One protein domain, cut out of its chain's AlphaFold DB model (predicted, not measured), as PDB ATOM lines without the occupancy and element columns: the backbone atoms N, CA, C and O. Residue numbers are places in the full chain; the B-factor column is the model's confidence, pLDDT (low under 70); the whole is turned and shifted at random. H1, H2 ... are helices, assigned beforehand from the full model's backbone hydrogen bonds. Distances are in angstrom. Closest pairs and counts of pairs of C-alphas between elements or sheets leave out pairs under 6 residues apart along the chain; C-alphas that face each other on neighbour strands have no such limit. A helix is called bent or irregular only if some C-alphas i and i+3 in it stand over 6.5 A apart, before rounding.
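What this domain is: This is residues 2 to 51 of the 125 residues of an uncharacterized protein of Clostridium cadaveris (UniProt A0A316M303). Two long helices, H1 and then H2, meet near their ends in a corner and make an open V, with a tight link at the tip. The far arms of the V, residues 2 to 21 of H1 and residues 37 to 51, of which 37 to 48 belong to H2, stand free, and the space between them is empty. The printed part has 50 residues with two named helices and no named strand; its class is all helix. It is extended, with a radius of gyration of the C-alphas of 15.7 A, and flat, spanning 41 by 36 by 6 A.

How they stand to each other: H1, residues 2 to 27, and H2, residues 29 to 48, touch only at the corner by their link, with 4 pairs of C-alphas within 8 A. H1 touches H2 with residues 25 to 26 alone, and H2 touches H1 with residues 31 to 35 alone. The closest C-alphas of the two helices are those of Asn 26 and Arg 32, 5.4 A apart. Their lines stand at a steep tilt of 59 degrees, and they run opposite ways. Their centres are 21.9 A apart. In H1 and H2 every O i to N i+4 pair is within hydrogen-bond range.

Where its parts are: H1 begins at C-alpha 2, at (83.351, 69.614, 76.332), and ends at C-alpha 27, at (56.608, 42.587, 80.048), with 38.2 A from first to last C-alpha. Asp 28 is the one residue between the helices. H2 measures 28.8 A from C-alpha 29 to C-alpha 48, the latter at (80.356, 29.555, 64.428). Neither helix is bent.

The domain as a whole: The two C-alphas farthest apart are those of Lys 2 and Arg 30, at 43.5 A. The printed part has no cut, and the link from H1 to H2 is tight. The mean pLDDT of the printed part is 74.1; 15 residues are under 70, among them residues 2 to 3 and 44 to 51.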
ATOM      1  N   LYS A   2      84.770  69.628  76.782       59.12
ATOM      2  CA  LYS A   2      83.351  69.614  76.332       59.12
ATOM      3  C   LYS A   2      82.912  68.398  75.476       59.12
ATOM      4  O   LYS A   2      81.808  67.896  75.649       59.12
ATOM      5  N   ILE A   3      83.793  67.882  74.609       66.44
ATOM      6  CA  ILE A   3      83.510  66.737  73.714       66.44
ATOM      7  C   ILE A   3      83.314  65.424  74.497       66.44
ATOM      8  O   ILE A   3      82.470  64.601  74.143       66.44
ATOM      9  N   ILE A   4      84.046  65.244  75.600       71.56
ATOM     10  CA  ILE A   4      83.976  64.033  76.434       71.56
ATOM     11  C   ILE A   4      82.638  63.983  77.184       71.56
ATOM     12  O   ILE A   4      81.968  62.950  77.189       71.56
ATOM     13  N   TYR A   5      82.192  65.118  77.732       65.69
ATOM     14  CA  TYR A   5      80.888  65.227  78.393       65.69
ATOM     15  C   TYR A   5      79.723  64.962  77.432       65.69
ATOM     16  O   TYR A   5      78.737  64.335  77.815       65.69
ATOM     17  N   MET A   6      79.849  65.375  76.169       72.81
ATOM     18  CA  MET A   6      78.816  65.151  75.156       72.81
ATOM     19  C   MET A   6      78.714  63.669  74.752       72.81
ATOM     20  O   MET A   6      77.608  63.134  74.700       72.81
ATOM     21  N   LYS A   7      79.849  62.971  74.571       69.81
ATOM     22  CA  LYS A   7      79.874  61.509  74.347       69.81
ATOM     23  C   LYS A   7      79.307  60.726  75.533       69.81
ATOM     24  O   LYS A   7      78.556  59.773  75.332       69.81
ATOM     25  N   CYS A   8      79.632  61.140  76.758       68.75
ATOM     26  CA  CYS A   8      79.124  60.508  77.976       68.75
ATOM     27  C   CYS A   8      77.598  60.662  78.098       68.75
ATOM     28  O   CYS A   8      76.887  59.684  78.330       68.75
ATOM     29  N   LYS A   9      77.074  61.867  77.836       72.44
ATOM     30  CA  LYS A   9      75.628  62.133  77.849       72.44
ATOM     31  C   LYS A   9      74.886  61.346  76.764       72.44
ATOM     32  O   LYS A   9      73.812  60.815  77.037       72.44
ATOM     33  N   TYR A  10      75.474  61.218  75.572       69.31
ATOM     34  CA  TYR A  10      74.912  60.404  74.493       69.31
ATOM     35  C   TYR A  10      74.864  58.918  74.880       69.31
ATOM     36  O   TYR A  10      73.806  58.304  74.805       69.31
ATOM     37  N   SER A  11      75.958  58.366  75.421       69.50
ATOM     38  CA  SER A  11      76.013  56.973  75.893       69.50
ATOM     39  C   SER A  11      75.024  56.662  77.025       69.50
ATOM     40  O   SER A  11      74.541  55.533  77.103       69.50
ATOM     41  N   LEU A  12      74.745  57.622  77.910       72.00
ATOM     42  CA  LEU A  12      73.759  57.474  78.988       72.00
ATOM     43  C   LEU A  12      72.320  57.526  78.461       72.00
ATOM     44  O   LEU A  12      71.483  56.742  78.901       72.00
ATOM     45  N   TYR A  13      72.039  58.395  77.486       72.62
ATOM     46  CA  TYR A  13      70.728  58.465  76.837       72.62
ATOM     47  C   TYR A  13      70.392  57.161  76.098       72.62
ATOM     48  O   TYR A  13      69.327  56.589  76.323       72.62
ATOM     49  N   THR A  14      71.327  56.626  75.305       74.25
ATOM     50  CA  THR A  14      71.133  55.352  74.589       74.25
ATOM     51  C   THR A  14      70.971  54.165  75.544       74.25
ATOM     52  O   THR A  14      70.220  53.238  75.253       74.25
ATOM     53  N   ARG A  15      71.647  54.180  76.703       71.31
ATOM     54  CA  ARG A  15      71.494  53.142  77.737       71.31
ATOM     55  C   ARG A  15      70.105  53.151  78.367       71.31
ATOM     56  O   ARG A  15      69.490  52.093  78.461       71.31
ATOM     57  N   ASN A  16      69.599  54.324  78.739       74.94
ATOM     58  CA  ASN A  16      68.266  54.453  79.330       74.94
ATOM     59  C   ASN A  16      67.159  54.023  78.351       74.94
ATOM     60  O   ASN A  16      66.187  53.390  78.762       74.94
ATOM     61  N   ASP A  17      67.325  54.313  77.059       81.75
ATOM     62  CA  ASP A  17      66.386  53.888  76.015       81.75
ATOM     63  C   ASP A  17      66.425  52.363  75.784       81.75
ATOM     64  O   ASP A  17      65.388  51.697  75.725       81.75
ATOM     65  N   ALA A  18      67.623  51.768  75.782       78.38
ATOM     66  CA  ALA A  18      67.789  50.316  75.711       78.38
ATOM     67  C   ALA A  18      67.160  49.593  76.916       78.38
ATOM     68  O   ALA A  18      66.530  48.545  76.752       78.38
ATOM     69  N   GLU A  19      67.274  50.153  78.124       80.19
ATOM     70  CA  GLU A  19      66.621  49.617  79.322       80.19
ATOM     71  C   GLU A  19      65.092  49.742  79.263       80.19
ATOM     72  O   GLU A  19      64.377  48.821  79.678       80.19
ATOM     73  N   ALA A  20      64.572  50.845  78.720       80.44
ATOM     74  CA  ALA A  20      63.140  51.035  78.516       80.44
ATOM     75  C   ALA A  20      62.573  50.022  77.502       80.44
ATOM     76  O   ALA A  20      61.541  49.389  77.765       80.44
ATOM     77  N   LEU A  21      63.282  49.796  76.392       79.38
ATOM     78  CA  LEU A  21      62.958  48.765  75.402       79.38
ATOM     79  C   LEU A  21      63.027  47.355  76.003       79.38
ATOM     80  O   LEU A  21      62.098  46.569  75.818       79.38
ATOM     81  N   ALA A  22      64.063  47.044  76.785       80.19
ATOM     82  CA  ALA A  22      64.200  45.747  77.449       80.19
ATOM     83  C   ALA A  22      63.058  45.482  78.445       80.19
ATOM     84  O   ALA A  22      62.508  44.378  78.469       80.19
ATOM     85  N   ARG A  23      62.634  46.491  79.223       83.25
ATOM     86  CA  ARG A  23      61.462  46.373  80.112       83.25
ATOM     87  C   ARG A  23      60.174  46.133  79.333       83.25
ATOM     88  O   ARG A  23      59.364  45.311  79.759       83.25
ATOM     89  N   LYS A  24      59.990  46.814  78.198       82.25
ATOM     90  CA  LYS A  24      58.820  46.627  77.327       82.25
ATOM     91  C   LYS A  24      58.784  45.213  76.740       82.25
ATOM     92  O   LYS A  24      57.760  44.548  76.827       82.25
ATOM     93  N   ILE A  25      59.917  44.719  76.241       81.81
ATOM     94  CA  ILE A  25      60.057  43.356  75.706       81.81
ATOM     95  C   ILE A  25      59.824  42.298  76.795       81.81
ATOM     96  O   ILE A  25      59.185  41.284  76.531       81.81
ATOM     97  N   ASN A  26      60.323  42.515  78.017       82.19
ATOM     98  CA  ASN A  26      60.209  41.543  79.109       82.19
ATOM     99  C   ASN A  26      58.799  41.478  79.724       82.19
ATOM    100  O   ASN A  26      58.437  40.456  80.308       82.19
ATOM    101  N   ARG A  27      58.004  42.547  79.591       87.69
ATOM    102  CA  ARG A  27      56.608  42.587  80.048       87.69
ATOM    103  C   ARG A  27      55.714  41.636  79.241       87.69
ATOM    104  O   ARG A  27      54.821  41.020  79.811       87.69
ATOM    105  N   ASP A  28      55.989  41.477  77.946       87.69
ATOM    106  CA  ASP A  28      55.178  40.668  77.034       87.69
ATOM    107  C   ASP A  28      55.783  39.276  76.786       87.69
ATOM    108  O   ASP A  28      56.844  39.128  76.176       87.69
ATOM    109  N   ARG A  29      55.061  38.212  77.172       82.25
ATOM    110  CA  ARG A  29      55.532  36.815  77.036       82.25
ATOM    111  C   ARG A  29      55.853  36.424  75.585       82.25
ATOM    112  O   ARG A  29      56.815  35.695  75.347       82.25
ATOM    113  N   ARG A  30      55.071  36.915  74.614       83.00
ATOM    114  CA  ARG A  30      55.240  36.606  73.181       83.00
ATOM    115  C   ARG A  30      56.445  37.328  72.570       83.00
ATOM    116  O   ARG A  30      57.229  36.694  71.868       83.00
ATOM    117  N   LEU A  31      56.628  38.618  72.880       81.38
ATOM    118  CA  LEU A  31      57.799  39.385  72.437       81.38
ATOM    119  C   LEU A  31      59.081  38.837  73.062       81.38
ATOM    120  O   LEU A  31      60.068  38.639  72.357       81.38
ATOM    121  N   ARG A  32      59.057  38.517  74.360       82.62
ATOM    122  CA  ARG A  32      60.194  37.907  75.054       82.62
ATOM    123  C   ARG A  32      60.627  36.594  74.404       82.62
ATOM    124  O   ARG A  32      61.823  36.385  74.222       82.62
ATOM    125  N   ALA A  33      59.682  35.732  74.025       81.38
ATOM    126  CA  ALA A  33      59.991  34.473  73.349       81.38
ATOM    127  C   ALA A  33      60.635  34.694  71.967       81.38
ATOM    128  O   ALA A  33      61.663  34.083  71.680       81.38
ATOM    129  N   MET A  34      60.099  35.608  71.147       80.56
ATOM    130  CA  MET A  34      60.691  35.940  69.841       80.56
ATOM    131  C   MET A  34      62.088  36.543  69.973       80.56
ATOM    132  O   MET A  34      63.010  36.105  69.290       80.56
ATOM    133  N   VAL A  35      62.271  37.514  70.869       84.81
ATOM    134  CA  VAL A  35      63.571  38.167  71.066       84.81
ATOM    135  C   VAL A  35      64.595  37.172  71.606       84.81
ATOM    136  O   VAL A  35      65.723  37.148  71.127       84.81
ATOM    137  N   THR A  36      64.203  36.290  72.530       83.19
ATOM    138  CA  THR A  36      65.091  35.229  73.034       83.19
ATOM    139  C   THR A  36      65.453  34.236  71.930       83.19
ATOM    140  O   THR A  36      66.612  33.849  71.837       83.19
ATOM    141  N   PHE A  37      64.514  33.867  71.053       86.00
ATOM    142  CA  PHE A  37      64.791  33.007  69.900       86.00
ATOM    143  C   PHE A  37      65.768  33.667  68.916       86.00
ATOM    144  O   PHE A  37      66.758  33.048  68.528       86.00
ATOM    145  N   VAL A  38      65.548  34.933  68.555       84.44
ATOM    146  CA  VAL A  38      66.436  35.680  67.648       84.44
ATOM    147  C   VAL A  38      67.828  35.856  68.263       84.44
ATOM    148  O   VAL A  38      68.828  35.609  67.591       84.44
ATOM    149  N   LEU A  39      67.912  36.208  69.549       82.94
ATOM    150  CA  LEU A  39      69.184  36.341  70.263       82.94
ATOM    151  C   LEU A  39      69.911  35.000  70.397       82.94
ATOM    152  O   LEU A  39      71.120  34.952  70.192       82.94
ATOM    153  N   ALA A  40      69.204  33.910  70.697       83.38
ATOM    154  CA  ALA A  40      69.797  32.580  70.799       83.38
ATOM    155  C   ALA A  40      70.400  32.128  69.460       83.38
ATOM    156  O   ALA A  40      71.556  31.709  69.425       83.38
ATOM    157  N   ASN A  41      69.664  32.288  68.354       77.81
ATOM    158  CA  ASN A  41      70.163  31.966  67.014       77.81
ATOM    159  C   ASN A  41      71.330  32.879  66.605       77.81
ATOM    160  O   ASN A  41      72.348  32.395  66.110       77.81
ATOM    161  N   GLY A  42      71.236  34.186  66.874       74.44
ATOM    162  CA  GLY A  42      72.307  35.138  66.575       74.44
ATOM    163  C   GLY A  42      73.595  34.861  67.361       74.44
ATOM    164  O   GLY A  42      74.693  34.892  66.802       74.44
ATOM    165  N   LEU A  43      73.483  34.528  68.649       73.00
ATOM    166  CA  LEU A  43      74.628  34.166  69.493       73.00
ATOM    167  C   LEU A  43      75.225  32.808  69.108       73.00
ATOM    168  O   LEU A  43      76.446  32.639  69.174       73.00
ATOM    169  N   TYR A  44      74.394  31.860  68.669       69.31
ATOM    170  CA  TYR A  44      74.851  30.581  68.131       69.31
ATOM    171  C   TYR A  44      75.664  30.776  66.840       69.31
ATOM    172  O   TYR A  44      76.783  30.271  66.735       69.31
ATOM    173  N   MET A  45      75.177  31.606  65.910       58.12
ATOM    174  CA  MET A  45      75.911  31.959  64.686       58.12
ATOM    175  C   MET A  45      77.225  32.700  64.968       58.12
ATOM    176  O   MET A  45      78.227  32.447  64.299       58.12
ATOM    177  N   LYS A  46      77.277  33.564  65.992       58.34
ATOM    178  CA  LYS A  46      78.517  34.267  66.367       58.34
ATOM    179  C   LYS A  46      79.617  33.311  66.853       58.34
ATOM    180  O   LYS A  46      80.787  33.549  66.568       58.34
ATOM    181  N   LYS A  47      79.267  32.221  67.550       54.78
ATOM    182  CA  LYS A  47      80.240  31.171  67.916       54.78
ATOM    183  C   LYS A  47      80.768  30.412  66.693       54.78
ATOM    184  O   LYS A  47      81.931  30.025  66.697       54.78
ATOM    185  N   ALA A  48      79.946  30.228  65.661       53.38
ATOM    186  CA  ALA A  48      80.356  29.555  64.428       53.38
ATOM    187  C   ALA A  48      81.351  30.389  63.595       53.38
ATOM    188  O   ALA A  48      82.268  29.826  63.009       53.38
ATOM    189  N   TYR A  49      81.233  31.722  63.611       53.12
ATOM    190  CA  TYR A  49      82.119  32.634  62.867       53.12
ATOM    191  C   TYR A  49      83.520  32.836  63.479       53.12
ATOM    192  O   TYR A  49      84.389  33.397  62.820       53.12
ATOM    193  N   ALA A  50      83.764  32.399  64.720       51.56
ATOM    194  CA  ALA A  50      85.064  32.562  65.386       51.56
ATOM    195  C   ALA A  50      86.068  31.431  65.085       51.56
ATOM    196  O   ALA A  50      87.228  31.532  65.475       51.56
ATOM    197  N   ALA A  51      85.644  30.357  64.413       51.34
ATOM    198  CA  ALA A  51      86.529  29.273  64.004       51.34
ATOM    199  C   ALA A  51      86.726  29.325  62.488       51.34
ATOM    200  O   ALA A  51      85.826  28.981  61.725       51.34
TER     201      ALA A  51